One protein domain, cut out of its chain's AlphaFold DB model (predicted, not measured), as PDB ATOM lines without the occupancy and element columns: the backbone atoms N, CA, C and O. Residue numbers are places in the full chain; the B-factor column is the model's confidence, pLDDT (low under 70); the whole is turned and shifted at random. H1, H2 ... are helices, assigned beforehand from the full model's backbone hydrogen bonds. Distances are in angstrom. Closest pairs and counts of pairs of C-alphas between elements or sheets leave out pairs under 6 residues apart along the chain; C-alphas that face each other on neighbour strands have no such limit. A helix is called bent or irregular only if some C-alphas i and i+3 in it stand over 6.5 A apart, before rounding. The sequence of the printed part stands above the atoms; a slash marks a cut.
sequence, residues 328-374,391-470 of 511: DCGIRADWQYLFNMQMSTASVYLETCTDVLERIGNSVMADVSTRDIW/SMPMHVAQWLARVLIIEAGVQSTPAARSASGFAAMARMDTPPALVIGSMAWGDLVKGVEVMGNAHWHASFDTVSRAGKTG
ATOM      1  N   ASP A 328     122.952 168.743 100.765       54.66
ATOM      2  CA  ASP A 328     121.738 168.490 101.526       54.66
ATOM      3  C   ASP A 328     121.359 169.694 102.405       54.66
ATOM      4  O   ASP A 328     120.168 169.829 102.682       54.66
ATOM      5  N   CYS A 329     122.285 170.594 102.833       50.84
ATOM      6  CA  CYS A 329     121.900 171.779 103.650       50.84
ATOM      7  C   CYS A 329     121.329 172.908 102.800       50.84
ATOM      8  O   CYS A 329     120.979 173.947 103.345       50.84
ATOM      9  N   GLY A 330     121.213 172.714 101.483       42.09
ATOM     10  CA  GLY A 330     120.592 173.682 100.585       42.09
ATOM     11  C   GLY A 330     121.409 174.959 100.388       42.09
ATOM     12  O   GLY A 330     120.874 175.951  99.896       42.09
ATOM     13  N   ILE A 331     122.696 174.956 100.744       48.53
ATOM     14  CA  ILE A 331     123.531 176.155 100.722       48.53
ATOM     15  C   ILE A 331     124.634 176.041  99.673       48.53
ATOM     16  O   ILE A 331     125.510 175.181  99.728       48.53
ATOM     17  N   ARG A 332     124.615 177.008  98.748       48.81
ATOM     18  CA  ARG A 332     125.690 177.314  97.789       48.81
ATOM     19  C   ARG A 332     126.774 178.235  98.373       48.81
ATOM     20  O   ARG A 332     127.599 178.736  97.616       48.81
ATOM     21  N   ALA A 333     126.749 178.512  99.681       52.03
ATOM     22  CA  ALA A 333     127.726 179.394 100.306       52.03
ATOM     23  C   ALA A 333     129.129 178.836 100.091       52.03
ATOM     24  O   ALA A 333     129.433 177.676 100.383       52.03
ATOM     25  N   ASP A 334     129.977 179.707  99.571       65.00
ATOM     26  CA  ASP A 334     131.383 179.437  99.413       65.00
ATOM     27  C   ASP A 334     132.032 179.411 100.809       65.00
ATOM     28  O   ASP A 334     132.322 180.444 101.418       65.00
ATOM     29  N   TRP A 335     132.221 178.204 101.347       68.62
ATOM     30  CA  TRP A 335     132.871 177.983 102.643       68.62
ATOM     31  C   TRP A 335     134.300 178.530 102.675       68.62
ATOM     32  O   TRP A 335     134.763 178.959 103.734       68.62
ATOM     33  N   GLN A 336     134.977 178.582 101.525       68.12
ATOM     34  CA  GLN A 336     136.282 179.217 101.401       68.12
ATOM     35  C   GLN A 336     136.162 180.725 101.646       68.12
ATOM     36  O   GLN A 336     136.938 181.291 102.421       68.12
ATOM     37  N   TYR A 337     135.165 181.374 101.039       65.12
ATOM     38  CA  TYR A 337     134.872 182.791 101.263       65.12
ATOM     39  C   TYR A 337     134.495 183.080 102.720       65.12
ATOM     40  O   TYR A 337     135.078 183.978 103.333       65.12
ATOM     41  N   LEU A 338     133.566 182.303 103.293       66.94
ATOM     42  CA  LEU A 338     133.148 182.456 104.689       66.94
ATOM     43  C   LEU A 338     134.345 182.350 105.632       66.94
ATOM     44  O   LEU A 338     134.540 183.226 106.472       66.94
ATOM     45  N   PHE A 339     135.187 181.334 105.457       70.06
ATOM     46  CA  PHE A 339     136.382 181.179 106.270       70.06
ATOM     47  C   PHE A 339     137.354 182.351 106.112       70.06
ATOM     48  O   PHE A 339     137.781 182.926 107.109       70.06
ATOM     49  N   ASN A 340     137.682 182.747 104.880       68.12
ATOM     50  CA  ASN A 340     138.600 183.859 104.623       68.12
ATOM     51  C   ASN A 340     138.107 185.169 105.254       68.12
ATOM     52  O   ASN A 340     138.898 185.932 105.816       68.12
ATOM     53  N   MET A 341     136.797 185.417 105.199       65.69
ATOM     54  CA  MET A 341     136.158 186.560 105.847       65.69
ATOM     55  C   MET A 341     136.263 186.478 107.375       65.69
ATOM     56  O   MET A 341     136.647 187.466 108.011       65.69
ATOM     57  N   GLN A 342     136.013 185.305 107.970       69.25
ATOM     58  CA  GLN A 342     136.159 185.118 109.415       69.25
ATOM     59  C   GLN A 342     137.611 185.252 109.876       69.25
ATOM     60  O   GLN A 342     137.868 185.934 110.862       69.25
ATOM     61  N   MET A 343     138.571 184.702 109.137       68.88
ATOM     62  CA  MET A 343     140.000 184.835 109.435       68.88
ATOM     63  C   MET A 343     140.488 186.278 109.325       68.88
ATOM     64  O   MET A 343     141.263 186.737 110.166       68.88
ATOM     65  N   SER A 344     140.010 187.018 108.321       63.75
ATOM     66  CA  SER A 344     140.325 188.442 108.166       63.75
ATOM     67  C   SER A 344     139.780 189.245 109.347       63.75
ATOM     68  O   SER A 344     140.522 189.999 109.972       63.75
ATOM     69  N   THR A 345     138.518 189.012 109.714       62.56
ATOM     70  CA  THR A 345     137.878 189.618 110.891       62.56
ATOM     71  C   THR A 345     138.650 189.284 112.172       62.56
ATOM     72  O   THR A 345     139.036 190.186 112.913       62.56
ATOM     73  N   ALA A 346     138.959 188.008 112.395       67.44
ATOM     74  CA  ALA A 346     139.673 187.533 113.573       67.44
ATOM     75  C   ALA A 346     141.060 188.163 113.714       67.44
ATOM     76  O   ALA A 346     141.450 188.545 114.814       67.44
ATOM     77  N   SER A 347     141.780 188.333 112.600       69.56
ATOM     78  CA  SER A 347     143.103 188.965 112.599       69.56
ATOM     79  C   SER A 347     143.065 190.447 112.997       69.56
ATOM     80  O   SER A 347     143.961 190.917 113.692       69.56
ATOM     81  N   VAL A 348     142.011 191.179 112.614       65.50
ATOM     82  CA  VAL A 348     141.823 192.601 112.959       65.50
ATOM     83  C   VAL A 348     141.416 192.780 114.419       65.50
ATOM     84  O   VAL A 348     141.889 193.700 115.082       65.50
ATOM     85  N   TYR A 349     140.548 191.905 114.927       66.25
ATOM     86  CA  TYR A 349     140.022 192.001 116.290       66.25
ATOM     87  C   TYR A 349     140.769 191.136 117.314       66.25
ATOM     88  O   TYR A 349     140.346 191.083 118.467       66.25
ATOM     89  N   LEU A 350     141.874 190.499 116.913       72.88
ATOM     90  CA  LEU A 350     142.700 189.632 117.758       72.88
ATOM     91  C   LEU A 350     141.880 188.525 118.442       72.88
ATOM     92  O   LEU A 350     142.023 188.271 119.638       72.88
ATOM     93  N   GLU A 351     141.011 187.878 117.670       75.12
ATOM     94  CA  GLU A 351     140.158 186.791 118.161       75.12
ATOM     95  C   GLU A 351     140.930 185.479 118.298       75.12
ATOM     96  O   GLU A 351     141.940 185.246 117.622       75.12
ATOM     97  N   THR A 352     140.435 184.607 119.172       86.06
ATOM     98  CA  THR A 352     141.019 183.284 119.381       86.06
ATOM     99  C   THR A 352     140.534 182.282 118.331       86.06
ATOM    100  O   THR A 352     139.476 182.455 117.723       86.06
ATOM    101  N   CYS A 353     141.284 181.197 118.125       87.38
ATOM    102  CA  CYS A 353     140.860 180.083 117.275       87.38
ATOM    103  C   CYS A 353     139.490 179.527 117.697       87.38
ATOM    104  O   CYS A 353     138.679 179.184 116.835       87.38
ATOM    105  N   THR A 354     139.213 179.461 119.003       86.69
ATOM    106  CA  THR A 354     137.909 179.013 119.511       86.69
ATOM    107  C   THR A 354     136.774 179.931 119.092       86.69
ATOM    108  O   THR A 354     135.770 179.416 118.608       86.69
ATOM    109  N   ASP A 355     136.935 181.254 119.180       78.12
ATOM    110  CA  ASP A 355     135.887 182.206 118.775       78.12
ATOM    111  C   ASP A 355     135.531 182.049 117.287       78.12
ATOM    112  O   ASP A 355     134.362 182.085 116.892       78.12
ATOM    113  N   VAL A 356     136.550 181.840 116.446       79.00
ATOM    114  CA  VAL A 356     136.378 181.633 115.002       79.00
ATOM    115  C   VAL A 356     135.657 180.317 114.718       79.00
ATOM    116  O   VAL A 356     134.690 180.296 113.954       79.00
ATOM    117  N   LEU A 357     136.094 179.221 115.343       81.44
ATOM    118  CA  LEU A 357     135.484 177.903 115.160       81.44
ATOM    119  C   LEU A 357     134.062 177.837 115.715       81.44
ATOM    120  O   LEU A 357     133.214 177.200 115.102       81.44
ATOM    121  N   GLU A 358     133.779 178.509 116.829       78.31
ATOM    122  CA  GLU A 358     132.430 178.621 117.378       78.31
ATOM    123  C   GLU A 358     131.506 179.377 116.420       78.31
ATOM    124  O   GLU A 358     130.394 178.933 116.154       78.31
ATOM    125  N   ARG A 359     131.964 180.479 115.821       75.06
ATOM    126  CA  ARG A 359     131.163 181.247 114.858       75.06
ATOM    127  C   ARG A 359     130.882 180.479 113.566       75.06
ATOM    128  O   ARG A 359     129.767 180.537 113.042       75.06
ATOM    129  N   ILE A 360     131.872 179.749 113.052       72.38
ATOM    130  CA  ILE A 360     131.676 178.880 111.885       72.38
ATOM    131  C   ILE A 360     130.770 177.704 112.266       72.38
ATOM    132  O   ILE A 360     129.835 177.407 111.532       72.38
ATOM    133  N   GLY A 361     130.973 177.097 113.438       74.25
ATOM    134  CA  GLY A 361     130.132 176.022 113.966       74.25
ATOM    135  C   GLY A 361     128.674 176.450 114.150       74.25
ATOM    136  O   GLY A 361     127.770 175.739 113.727       74.25
ATOM    137  N   ASN A 362     128.426 177.651 114.672       70.25
ATOM    138  CA  ASN A 362     127.092 178.250 114.742       70.25
ATOM    139  C   ASN A 362     126.452 178.410 113.361       70.25
ATOM    140  O   ASN A 362     125.261 178.152 113.216       70.25
ATOM    141  N   SER A 363     127.235 178.794 112.350       69.81
ATOM    142  CA  SER A 363     126.741 178.870 110.968       69.81
ATOM    143  C   SER A 363     126.349 177.476 110.464       69.81
ATOM    144  O   SER A 363     125.226 177.287 110.012       69.81
ATOM    145  N   VAL A 364     127.210 176.468 110.673       68.94
ATOM    146  CA  VAL A 364     126.906 175.058 110.361       68.94
ATOM    147  C   VAL A 364     125.617 174.600 111.053       68.94
ATOM    148  O   VAL A 364     124.756 174.012 110.405       68.94
ATOM    149  N   MET A 365     125.446 174.886 112.347       67.62
ATOM    150  CA  MET A 365     124.246 174.499 113.098       67.62
ATOM    151  C   MET A 365     122.989 175.210 112.612       67.62
ATOM    152  O   MET A 365     121.966 174.553 112.458       67.62
ATOM    153  N   ALA A 366     123.039 176.524 112.375       59.00
ATOM    154  CA  ALA A 366     121.892 177.278 111.870       59.00
ATOM    155  C   ALA A 366     121.412 176.703 110.531       59.00
ATOM    156  O   ALA A 366     120.216 176.500 110.319       59.00
ATOM    157  N   ASP A 367     122.356 176.355 109.666       57.03
ATOM    158  CA  ASP A 367     122.069 175.843 108.334       57.03
ATOM    159  C   ASP A 367     121.526 174.408 108.371       57.03
ATOM    160  O   ASP A 367     120.569 174.081 107.670       57.03
ATOM    161  N   VAL A 368     122.071 173.559 109.243       57.03
ATOM    162  CA  VAL A 368     121.551 172.206 109.481       57.03
ATOM    163  C   VAL A 368     120.162 172.254 110.145       57.03
ATOM    164  O   VAL A 368     119.249 171.550 109.721       57.03
ATOM    165  N   SER A 369     119.958 173.145 111.119       48.66
ATOM    166  CA  SER A 369     118.737 173.249 111.933       48.66
ATOM    167  C   SER A 369     117.532 173.848 111.201       48.66
ATOM    168  O   SER A 369     116.397 173.610 111.607       48.66
ATOM    169  N   THR A 370     117.728 174.618 110.125       43.47
ATOM    170  CA  THR A 370     116.618 175.200 109.334       43.47
ATOM    171  C   THR A 370     115.800 174.161 108.550       43.47
ATOM    172  O   THR A 370     114.780 174.489 107.941       43.47
ATOM    173  N   ARG A 371     116.211 172.889 108.574       50.22
ATOM    174  CA  ARG A 371     115.711 171.803 107.722       50.22
ATOM    175  C   ARG A 371     114.447 171.083 108.210       50.22
ATOM    176  O   ARG A 371     114.249 169.910 107.894       50.22
ATOM    177  N   ASP A 372     113.487 171.798 108.784       41.38
ATOM    178  CA  ASP A 372     112.106 171.299 108.962       41.38
ATOM    179  C   ASP A 372     111.388 170.939 107.625       41.38
ATOM    180  O   ASP A 372     110.203 170.595 107.601       41.38
ATOM    181  N   ILE A 373     112.087 171.042 106.487       34.62
ATOM    182  CA  ILE A 373     111.583 170.874 105.119       34.62
ATOM    183  C   ILE A 373     111.804 169.445 104.591       34.62
ATOM    184  O   ILE A 373     110.995 168.963 103.801       34.62
ATOM    185  N   TRP A 374     112.812 168.703 105.073       34.12
ATOM    186  CA  TRP A 374     112.986 167.282 104.722       34.12
ATOM    187  C   TRP A 374     112.239 166.386 105.708       34.12
ATOM    188  O   TRP A 374     112.786 165.467 106.315       34.12
ATOM    189  N   SER A 391     119.856 170.541 116.607       55.34
ATOM    190  CA  SER A 391     119.925 169.121 116.967       55.34
ATOM    191  C   SER A 391     121.352 168.650 117.274       55.34
ATOM    192  O   SER A 391     121.547 167.572 117.837       55.34
ATOM    193  N   MET A 392     122.357 169.447 116.899       71.38
ATOM    194  CA  MET A 392     123.762 169.068 116.911       71.38
ATOM    195  C   MET A 392     124.533 169.737 118.060       71.38
ATOM    196  O   MET A 392     124.503 170.962 118.178       71.38
ATOM    197  N   PRO A 393     125.283 168.976 118.878       78.75
ATOM    198  CA  PRO A 393     126.157 169.554 119.893       78.75
ATOM    199  C   PRO A 393     127.238 170.468 119.295       78.75
ATOM    200  O   PRO A 393     127.832 170.147 118.265       78.75
ATOM    201  N   MET A 394     127.582 171.554 119.998       78.94
ATOM    202  CA  MET A 394     128.582 172.533 119.535       78.94
ATOM    203  C   MET A 394     129.936 171.903 119.174       78.94
ATOM    204  O   MET A 394     130.545 172.287 118.181       78.94
ATOM    205  N   HIS A 395     130.413 170.920 119.941       85.06
ATOM    206  CA  HIS A 395     131.693 170.267 119.649       85.06
ATOM    207  C   HIS A 395     131.670 169.517 118.304       85.06
ATOM    208  O   HIS A 395     132.643 169.576 117.555       85.06
ATOM    209  N   VAL A 396     130.534 168.901 117.944       86.62
ATOM    210  CA  VAL A 396     130.330 168.269 116.629       86.62
ATOM    211  C   VAL A 396     130.288 169.336 115.534       86.62
ATOM    212  O   VAL A 396     130.908 169.168 114.487       86.62
ATOM    213  N   ALA A 397     129.634 170.471 115.782       82.75
ATOM    214  CA  ALA A 397     129.592 171.579 114.830       82.75
ATOM    215  C   ALA A 397     130.973 172.215 114.590       82.75
ATOM    216  O   ALA A 397     131.327 172.531 113.455       82.75
ATOM    217  N   GLN A 398     131.787 172.367 115.637       86.50
ATOM    218  CA  GLN A 398     133.171 172.838 115.539       86.50
ATOM    219  C   GLN A 398     134.063 171.832 114.804       86.50
ATOM    220  O   GLN A 398     134.913 172.227 114.005       86.50
ATOM    221  N   TRP A 399     133.862 170.535 115.028       92.31
ATOM    222  CA  TRP A 399     134.515 169.495 114.240       92.31
ATOM    223  C   TRP A 399     134.126 169.581 112.759       92.31
ATOM    224  O   TRP A 399     135.006 169.612 111.900       92.31
ATOM    225  N   LEU A 400     132.837 169.734 112.442       88.31
ATOM    226  CA  LEU A 400     132.382 169.924 111.062       88.31
ATOM    227  C   LEU A 400     132.946 171.184 110.420       88.31
ATOM    228  O   LEU A 400     133.352 171.137 109.260       88.31
ATOM    229  N   ALA A 401     133.035 172.284 111.165       87.06
ATOM    230  CA  ALA A 401     133.706 173.488 110.697       87.06
ATOM    231  C   ALA A 401     135.140 173.167 110.243       87.06
ATOM    232  O   ALA A 401     135.533 173.562 109.149       87.06
ATOM    233  N   ARG A 402     135.900 172.377 111.014       92.44
ATOM    234  CA  ARG A 402     137.257 171.939 110.634       92.44
ATOM    235  C   ARG A 402     137.258 171.080 109.369       92.44
ATOM    236  O   ARG A 402     138.108 171.291 108.510       92.44
ATOM    237  N   VAL A 403     136.303 170.160 109.216       91.62
ATOM    238  CA  VAL A 403     136.162 169.342 107.995       91.62
ATOM    239  C   VAL A 403     135.903 170.224 106.766       91.62
ATOM    240  O   VAL A 403     136.564 170.059 105.741       91.62
ATOM    241  N   LEU A 404     134.999 171.201 106.877       85.56
ATOM    242  CA  LEU A 404     134.676 172.146 105.802       85.56
ATOM    243  C   LEU A 404     135.856 173.061 105.456       85.56
ATOM    244  O   LEU A 404     136.081 173.351 104.284       85.56
ATOM    245  N   ILE A 405     136.632 173.482 106.458       85.38
ATOM    246  CA  ILE A 405     137.862 174.269 106.293       85.38
ATOM    247  C   ILE A 405     138.915 173.475 105.514       85.38
ATOM    248  O   ILE A 405     139.535 174.030 104.608       85.38
ATOM    249  N   ILE A 406     139.114 172.187 105.829       86.56
ATOM    250  CA  ILE A 406     140.040 171.330 105.071       86.56
ATOM    251  C   ILE A 406     139.591 171.212 103.631       86.56
ATOM    252  O   ILE A 406     140.403 171.394 102.730       86.56
ATOM    253  N   GLU A 407     138.314 170.918 103.414       84.50
ATOM    254  CA  GLU A 407     137.802 170.737 102.065       84.50
ATOM    255  C   GLU A 407     137.961 172.029 101.243       84.50
ATOM    256  O   GLU A 407     138.528 171.990 100.151       84.50
ATOM    257  N   ALA A 408     137.608 173.189 101.811       73.62
ATOM    258  CA  ALA A 408     137.823 174.492 101.180       73.62
ATOM    259  C   ALA A 408     139.312 174.769 100.891       73.62
ATOM    260  O   ALA A 408     139.659 175.338  99.855       73.62
ATOM    261  N   GLY A 409     140.208 174.339 101.785       66.81
ATOM    262  CA  GLY A 409     141.654 174.406 101.590       66.81
ATOM    263  C   GLY A 409     142.142 173.524 100.437       66.81
ATOM    264  O   GLY A 409     142.973 173.971  99.648       66.81
ATOM    265  N   VAL A 410     141.594 172.314 100.286       62.16
ATOM    266  CA  VAL A 410     141.882 171.399  99.164       62.16
ATOM    267  C   VAL A 410     141.394 171.975  97.831       62.16
ATOM    268  O   VAL A 410     142.060 171.800  96.813       62.16
ATOM    269  N   GLN A 411     140.259 172.676  97.829       57.16
ATOM    270  CA  GLN A 411     139.728 173.348  96.638       57.16
ATOM    271  C   GLN A 411     140.499 174.625  96.266       57.16
ATOM    272  O   GLN A 411     140.443 175.068  95.116       57.16
ATOM    273  N   SER A 412     141.236 175.219  97.208       54.25
ATOM    274  CA  SER A 412     142.057 176.399  96.945       54.25
ATOM    275  C   SER A 412     143.297 176.051  96.111       54.25
ATOM    276  O   SER A 412     143.898 174.988  96.259       54.25
ATOM    277  N   THR A 413     143.706 176.943  95.204       45.66
ATOM    278  CA  THR A 413     144.900 176.719  94.381       45.66
ATOM    279  C   THR A 413     146.148 176.543  95.269       45.66
ATOM    280  O   THR A 413     146.396 177.396  96.126       45.66
ATOM    281  N   PRO A 414     146.990 175.506  95.047       43.12
ATOM    282  CA  PRO A 414     148.106 175.127  95.933       43.12
ATOM    283  C   PRO A 414     149.160 176.211  96.216       43.12
ATOM    284  O   PRO A 414     149.991 176.050  97.102       43.12
ATOM    285  N   ALA A 415     149.160 177.308  95.454       43.78
ATOM    286  CA  ALA A 415     150.113 178.408  95.588       43.78
ATOM    287  C   ALA A 415     149.699 179.477  96.620       43.78
ATOM    288  O   ALA A 415     150.453 180.422  96.863       43.78
ATOM    289  N   ALA A 416     148.501 179.389  97.205       52.81
ATOM    290  CA  ALA A 416     147.997 180.424  98.097       52.81
ATOM    291  C   ALA A 416     148.407 180.159  99.556       52.81
ATOM    292  O   ALA A 416     148.045 179.139 100.135       52.81
ATOM    293  N   ARG A 417     149.066 181.136 100.204       57.31
ATOM    294  CA  ARG A 417     149.329 181.152 101.667       57.31
ATOM    295  C   ARG A 417     148.084 180.861 102.519       57.31
ATOM    296  O   ARG A 417     148.207 180.481 103.679       57.31
ATOM    297  N   SER A 418     146.891 181.051 101.954       66.12
ATOM    298  CA  SER A 418     145.627 180.707 102.591       66.12
ATOM    299  C   SER A 418     145.519 179.210 102.898       66.12
ATOM    300  O   SER A 418     145.044 178.890 103.981       66.12
ATOM    301  N   ALA A 419     146.012 178.308 102.033       71.69
ATOM    302  CA  ALA A 419     145.937 176.848 102.204       71.69
ATOM    303  C   ALA A 419     146.552 176.378 103.534       71.69
ATOM    304  O   ALA A 419     145.920 175.644 104.294       71.69
ATOM    305  N   SER A 420     147.740 176.885 103.873       82.94
ATOM    306  CA  SER A 420     148.397 176.598 105.155       82.94
ATOM    307  C   SER A 420     147.629 177.178 106.347       82.94
ATOM    308  O   SER A 420     147.633 176.588 107.422       82.94
ATOM    309  N   GLY A 421     146.939 178.309 106.162       85.12
ATOM    310  CA  GLY A 421     146.048 178.897 107.166       85.12
ATOM    311  C   GLY A 421     144.794 178.057 107.426       85.12
ATOM    312  O   GLY A 421     144.427 177.860 108.585       85.12
ATOM    313  N   PHE A 422     144.174 177.516 106.369       85.50
ATOM    314  CA  PHE A 422     143.068 176.556 106.479       85.50
ATOM    315  C   PHE A 422     143.520 175.306 107.238       85.50
ATOM    316  O   PHE A 422     142.910 174.928 108.237       85.50
ATOM    317  N   ALA A 423     144.629 174.699 106.811       88.69
ATOM    318  CA  ALA A 423     145.169 173.502 107.444       88.69
ATOM    319  C   ALA A 423     145.542 173.753 108.916       88.69
ATOM    320  O   ALA A 423     145.125 172.984 109.778       88.69
ATOM    321  N   ALA A 424     146.215 174.866 109.226       91.88
ATOM    322  CA  ALA A 424     146.521 175.271 110.598       91.88
ATOM    323  C   ALA A 424     145.261 175.383 111.465       91.88
ATOM    324  O   ALA A 424     145.231 174.802 112.545       91.88
ATOM    325  N   MET A 425     144.204 176.055 110.990       90.88
ATOM    326  CA  MET A 425     142.952 176.143 111.748       90.88
ATOM    327  C   MET A 425     142.300 174.772 111.934       90.88
ATOM    328  O   MET A 425     141.752 174.495 112.993       90.88
ATOM    329  N   ALA A 426     142.347 173.909 110.920       92.69
ATOM    330  CA  ALA A 426     141.656 172.630 110.955       92.69
ATOM    331  C   ALA A 426     142.281 171.600 111.910       92.69
ATOM    332  O   ALA A 426     141.550 170.748 112.417       92.69
ATOM    333  N   ARG A 427     143.583 171.696 112.212       93.81
ATOM    334  CA  ARG A 427     144.284 170.796 113.150       93.81
ATOM    335  C   ARG A 427     143.626 170.732 114.523       93.81
ATOM    336  O   ARG A 427     143.464 171.768 115.177       93.81
ATOM    337  N   MET A 428     143.340 169.517 114.981       93.94
ATOM    338  CA  MET A 428     142.665 169.252 116.256       93.94
ATOM    339  C   MET A 428     143.468 169.703 117.480       93.94
ATOM    340  O   MET A 428     142.874 170.079 118.486       93.94
ATOM    341  N   ASP A 429     144.798 169.730 117.378       94.06
ATOM    342  CA  ASP A 429     145.698 170.142 118.459       94.06
ATOM    343  C   ASP A 429     145.975 171.654 118.506       94.06
ATOM    344  O   ASP A 429     146.759 172.114 119.338       94.06
ATOM    345  N   THR A 430     145.349 172.445 117.626       92.88
ATOM    346  CA  THR A 430     145.485 173.905 117.655       92.88
ATOM    347  C   THR A 430     144.937 174.456 118.971       92.88
ATOM    348  O   THR A 430     143.749 174.262 119.250       92.88
ATOM    349  N   PRO A 431     145.749 175.181 119.768       92.50
ATOM    350  CA  PRO A 431     145.316 175.665 121.068       92.50
ATOM    351  C   PRO A 431     144.080 176.575 120.963       92.50
ATOM    352  O   PRO A 431     144.117 177.550 120.208       92.50
ATOM    353  N   PRO A 432     143.023 176.330 121.760       88.44
ATOM    354  CA  PRO A 432     141.811 177.153 121.813       88.44
ATOM    355  C   PRO A 432     142.080 178.658 121.936       88.44
ATOM    356  O   PRO A 432     141.524 179.467 121.197       88.44
ATOM    357  N   ALA A 433     143.003 179.021 122.830       91.62
ATOM    358  CA  ALA A 433     143.360 180.401 123.150       91.62
ATOM    359  C   ALA A 433     144.363 181.043 122.169       91.62
ATOM    360  O   ALA A 433     144.796 182.174 122.393       91.62
ATOM    361  N   LEU A 434     144.786 180.336 121.114       93.69
ATOM    362  CA  LEU A 434     145.717 180.888 120.133       93.69
ATOM    363  C   LEU A 434     145.042 182.033 119.369       93.69
ATOM    364  O   LEU A 434     143.992 181.849 118.764       93.69
ATOM    365  N   VAL A 435     145.654 183.216 119.399       88.75
ATOM    366  CA  VAL A 435     145.111 184.421 118.757       88.75
ATOM    367  C   VAL A 435     145.500 184.467 117.282       88.75
ATOM    368  O   VAL A 435     146.689 184.388 116.947       88.75
ATOM    369  N   ILE A 436     144.514 184.657 116.405       82.31
ATOM    370  CA  ILE A 436     144.726 184.795 114.961       82.31
ATOM    371  C   ILE A 436     145.515 186.071 114.662       82.31
ATOM    372  O   ILE A 436     145.209 187.149 115.160       82.31
ATOM    373  N   GLY A 437     146.565 185.942 113.845       80.12
ATOM    374  CA  GLY A 437     147.479 187.042 113.511       80.12
ATOM    375  C   GLY A 437     148.611 187.269 114.522       80.12
ATOM    376  O   GLY A 437     149.505 188.074 114.261       80.12
ATOM    377  N   SER A 438     148.633 186.543 115.644       85.31
ATOM    378  CA  SER A 438     149.772 186.558 116.570       85.31
ATOM    379  C   SER A 438     151.031 185.918 115.962       85.31
ATOM    380  O   SER A 438     150.962 185.156 114.997       85.31
ATOM    381  N   MET A 439     152.198 186.167 116.570       92.19
ATOM    382  CA  MET A 439     153.453 185.505 116.175       92.19
ATOM    383  C   MET A 439     153.349 183.977 116.254       92.19
ATOM    384  O   MET A 439     153.767 183.291 115.330       92.19
ATOM    385  N   ALA A 440     152.737 183.448 117.317       92.75
ATOM    386  CA  ALA A 440     152.544 182.009 117.482       92.75
ATOM    387  C   ALA A 440     151.622 181.416 116.402       92.75
ATOM    388  O   ALA A 440     151.867 180.311 115.925       92.75
ATOM    389  N   TRP A 441     150.599 182.164 115.971       92.25
ATOM    390  CA  TRP A 441     149.772 181.783 114.824       92.25
ATOM    391  C   TRP A 441     150.587 181.770 113.523       92.25
ATOM    392  O   TRP A 441     150.521 180.808 112.763       92.25
ATOM    393  N   GLY A 442     151.403 182.803 113.290       90.94
ATOM    394  CA  GLY A 442     152.306 182.864 112.138       90.94
ATOM    395  C   GLY A 442     153.302 181.701 112.094       90.94
ATOM    396  O   GLY A 442     153.510 181.112 111.034       90.94
ATOM    397  N   ASP A 443     153.862 181.327 113.247       93.62
ATOM    398  CA  ASP A 443     154.760 180.179 113.389       93.62
ATOM    399  C   ASP A 443     154.052 178.858 113.057       93.62
ATOM    400  O   ASP A 443     154.616 178.028 112.348       93.62
ATOM    401  N   LEU A 444     152.808 178.667 113.510       95.50
ATOM    402  CA  LEU A 444     152.015 177.485 113.164       95.50
ATOM    403  C   LEU A 444     151.759 177.408 111.653       95.50
ATOM    404  O   LEU A 444     152.058 176.387 111.038       95.50
ATOM    405  N   VAL A 445     151.242 178.483 111.047       92.25
ATOM    406  CA  VAL A 445     150.910 178.523 109.609       92.25
ATOM    407  C   VAL A 445     152.145 178.257 108.751       92.25
ATOM    408  O   VAL A 445     152.100 177.436 107.835       92.25
ATOM    409  N   LYS A 446     153.270 178.901 109.075       91.12
ATOM    410  CA  LYS A 446     154.540 178.670 108.380       91.12
ATOM    411  C   LYS A 446     155.076 177.261 108.630       91.12
ATOM    412  O   LYS A 446     155.668 176.665 107.741       91.12
ATOM    413  N   GLY A 447     154.868 176.710 109.823       93.44
ATOM    414  CA  GLY A 447     155.218 175.330 110.140       93.44
ATOM    415  C   GLY A 447     154.470 174.321 109.276       93.44
ATOM    416  O   GLY A 447     155.086 173.405 108.740       93.44
ATOM    417  N   VAL A 448     153.163 174.524 109.088       91.88
ATOM    418  CA  VAL A 448     152.336 173.714 108.182       91.88
ATOM    419  C   VAL A 448     152.847 173.808 106.743       91.88
ATOM    420  O   VAL A 448     152.991 172.783 106.083       91.88
ATOM    421  N   GLU A 449     153.188 175.012 106.279       90.06
ATOM    422  CA  GLU A 449     153.782 175.225 104.952       90.06
ATOM    423  C   GLU A 449     155.109 174.465 104.784       90.06
ATOM    424  O   GLU A 449     155.299 173.764 103.795       90.06
ATOM    425  N   VAL A 450     156.009 174.556 105.770       90.50
ATOM    426  CA  VAL A 450     157.332 173.903 105.750       90.50
ATOM    427  C   VAL A 450     157.228 172.378 105.800       90.50
ATOM    428  O   VAL A 450     158.030 171.688 105.175       90.50
ATOM    429  N   MET A 451     156.282 171.842 106.573       87.94
ATOM    430  CA  MET A 451     156.148 170.399 106.778       87.94
ATOM    431  C   MET A 451     155.280 169.707 105.721       87.94
ATOM    432  O   MET A 451     155.277 168.477 105.661       87.94
ATOM    433  N   GLY A 452     154.518 170.452 104.916       87.62
ATOM    434  CA  GLY A 452     153.578 169.866 103.960       87.62
ATOM    435  C   GLY A 452     152.632 168.886 104.657       87.62
ATOM    436  O   GLY A 452     152.224 169.115 105.790       87.62
ATOM    437  N   ASN A 453     152.310 167.747 104.042       84.81
ATOM    438  CA  ASN A 453     151.385 166.760 104.624       84.81
ATOM    439  C   ASN A 453     151.866 166.124 105.940       84.81
ATOM    440  O   ASN A 453     151.031 165.649 106.711       84.81
ATOM    441  N   ALA A 454     153.171 166.141 106.235       86.56
ATOM    442  CA  ALA A 454     153.714 165.550 107.460       86.56
ATOM    443  C   ALA A 454     153.219 166.255 108.733       86.56
ATOM    444  O   ALA A 454     153.231 165.657 109.809       86.56
ATOM    445  N   HIS A 455     152.732 167.500 108.625       90.62
ATOM    446  CA  HIS A 455     152.209 168.233 109.776       90.62
ATOM    447  C   HIS A 455     151.072 167.479 110.486       90.62
ATOM    448  O   HIS A 455     151.000 167.533 111.710       90.62
ATOM    449  N   TRP A 456     150.219 166.735 109.768       90.56
ATOM    450  CA  TRP A 456     149.098 165.989 110.361       90.56
ATOM    451  C   TRP A 456     149.523 164.926 111.377       90.56
ATOM    452  O   TRP A 456     148.720 164.559 112.228       90.56
ATOM    453  N   HIS A 457     150.774 164.475 111.317       87.50
ATOM    454  CA  HIS A 457     151.341 163.451 112.196       87.50
ATOM    455  C   HIS A 457     152.374 164.024 113.178       87.50
ATOM    456  O   HIS A 457     153.154 163.292 113.780       87.50
ATOM    457  N   ALA A 458     152.389 165.348 113.347       90.38
ATOM    458  CA  ALA A 458     153.286 166.055 114.248       90.38
ATOM    459  C   ALA A 458     152.495 166.914 115.238       90.38
ATOM    460  O   ALA A 458     151.459 167.481 114.892       90.38
ATOM    461  N   SER A 459     153.006 167.041 116.463       92.44
ATOM    462  CA  SER A 459     152.403 167.890 117.495       92.44
ATOM    463  C   SER A 459     152.536 169.382 117.176       92.44
ATOM    464  O   SER A 459     153.465 169.804 116.480       92.44
ATOM    465  N   PHE A 460     151.659 170.192 117.767       93.75
ATOM    466  CA  PHE A 460     151.635 171.648 117.652       93.75
ATOM    467  C   PHE A 460     153.015 172.280 117.880       93.75
ATOM    468  O   PHE A 460     153.453 173.118 117.091       93.75
ATOM    469  N   ASP A 461     153.734 171.847 118.920       93.94
ATOM    470  CA  ASP A 461     155.069 172.360 119.245       93.94
ATOM    471  C   ASP A 461     156.097 172.056 118.153       93.94
ATOM    472  O   ASP A 461     156.966 172.881 117.858       93.94
ATOM    473  N   THR A 462     156.006 170.871 117.547       93.69
ATOM    474  CA  THR A 462     156.908 170.435 116.477       93.69
ATOM    475  C   THR A 462     156.677 171.266 115.221       93.69
ATOM    476  O   THR A 462     157.635 171.803 114.661       93.69
ATOM    477  N   VAL A 463     155.412 171.446 114.836       94.31
ATOM    478  CA  VAL A 463     155.023 172.263 113.680       94.31
ATOM    479  C   VAL A 463     155.403 173.726 113.903       94.31
ATOM    480  O   VAL A 463     156.083 174.328 113.076       94.31
ATOM    481  N   SER A 464     155.075 174.286 115.067       94.81
ATOM    482  CA  SER A 464     155.429 175.668 115.413       94.81
ATOM    483  C   SER A 464     156.943 175.893 115.410       94.81
ATOM    484  O   SER A 464     157.426 176.932 114.958       94.81
ATOM    485  N   ARG A 465     157.736 174.918 115.881       95.19
ATOM    486  CA  ARG A 465     159.201 174.984 115.798       95.19
ATOM    487  C   ARG A 465     159.679 174.985 114.349       95.19
ATOM    488  O   ARG A 465     160.558 175.784 114.037       95.19
ATOM    489  N   ALA A 466     159.101 174.148 113.488       93.81
ATOM    490  CA  ALA A 466     159.426 174.129 112.063       93.81
ATOM    491  C   ALA A 466     159.153 175.489 111.399       93.81
ATOM    492  O   ALA A 466     159.969 175.963 110.614       93.81
ATOM    493  N   GLY A 467     158.072 176.180 111.776       93.94
ATOM    494  CA  GLY A 467     157.793 177.536 111.289       93.94
ATOM    495  C   GLY A 467     158.808 178.576 111.768       93.94
ATOM    496  O   GLY A 467     159.302 179.385 110.968       93.94
ATOM    497  N   LYS A 468     159.193 178.509 113.051       93.62
ATOM    498  CA  LYS A 468     160.218 179.384 113.646       93.62
ATOM    499  C   LYS A 468     161.573 179.232 112.964       93.62
ATOM    500  O   LYS A 468     162.222 180.229 112.657       93.62
ATOM    501  N   THR A 469     162.012 177.996 112.739       93.00
ATOM    502  CA  THR A 469     163.356 177.704 112.219       93.00
ATOM    503  C   THR A 469     163.413 177.636 110.696       93.00
ATOM    504  O   THR A 469     164.491 177.785 110.129       93.00
ATOM    505  N   GLY A 470     162.279 177.412 110.025       89.38
ATOM    506  CA  GLY A 470     162.222 177.112 108.593       89.38
ATOM    507  C   GLY A 470     162.756 175.722 108.230       89.38
ATOM    508  O   GLY A 470     163.001 175.463 107.057       89.38
TER     509      GLY A 470
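Overview. This is residues 328 to 374 and 391 to 470 of the 511 residues of an uncharacterized protein of Pandoraea iniqua (UniProt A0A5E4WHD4). Two helical hairpins pack crosswise on each other, H1 with H2 and H3 with H4, and H4 joins them to a second part, the sharply kinked H5 with H6 packed on it. H3 is the hub, touching H1, H2 and H4, while H5 and H6 make one end of the longest axis and the tail after H2 reaches to the other. The printed part has 127 residues with six named helices, H1 to H6 in that order, and no named strand; its class is all helix, and the packing is mostly crossed. It is compact, with a radius of gyration of the C-alphas of 14.8 A, yet elongated in outline, spanning 53 by 28 by 27 A.

Arrangement. Begin with H1, residues 335 to 349, and H2, residues 353 to 369, a helical hairpin. They touch, closest at the C-alphas of Gln 342 and Val 356, 6.6 A, and run opposite ways at 38 degrees, only just a steep tilt. Next find H3, residues 394 to 411, which touches H2 with residues 394 to 402 alone, closest at the C-alphas of Gly 361 and Ala 397, 4.6 A; the two are about perpendicular at 83 degrees. H3 also touches H1, closest at the C-alphas of Gln 336 and Ala 408, 5.0 A, at 70.1 degrees, only just about perpendicular. H4, residues 417 to 426, forms a hairpin with H3, a shallow tilt of 25 degrees, opposite ways; the C-alphas of Arg 402 and Ala 426 come closest, 4.5 A. H5, residues 439 to 457, touches H4 with residues 444 to 449 alone, closest at the C-alphas of Gly 421 and Val 445, 5.5 A, about perpendicular at 81 degrees. H6, residues 460 to 469, touches H5, closest at the C-alphas of Gly 447 and Gly 467, 3.6 A, at 70.2 degrees, only just about perpendicular. H5 and H6 are apart from H1, H2 and H3. Each O i to N i+4 pair is within hydrogen-bond range in H1, H2, H3 and H6, against 5 of 6 in H4 and 10 of 15 in H5.

Along the chain. Find C-alpha 335 at (132.871, 177.983, 102.643); from there H1 runs 20.8 A. H2 measures 23.8 A, H3 25.5 A and H4 14.8 A. H5, 22.5 A, is irregular, with C-alphas 450 and 453 9.4 A apart, and has a kink of 110 degrees near residue 451. H6, 14.3 A, ends at C-alpha 469, (163.356, 177.704, 112.219).

Size, cuts and confidence. The C-alphas of Ile 373 and Thr 469 are the two farthest apart, 52.7 A. Residues 375 to 390 are not printed, and C-alphas 374 and 391 are 14.2 A apart across the cut. Residues 427 to 438 make the long link from H4 to H5. Mean pLDDT of the printed part is 76.8; look for values under 70 in 44 residues, among them 328 to 338, 340 to 349, 363 to 374 and 409 to 418.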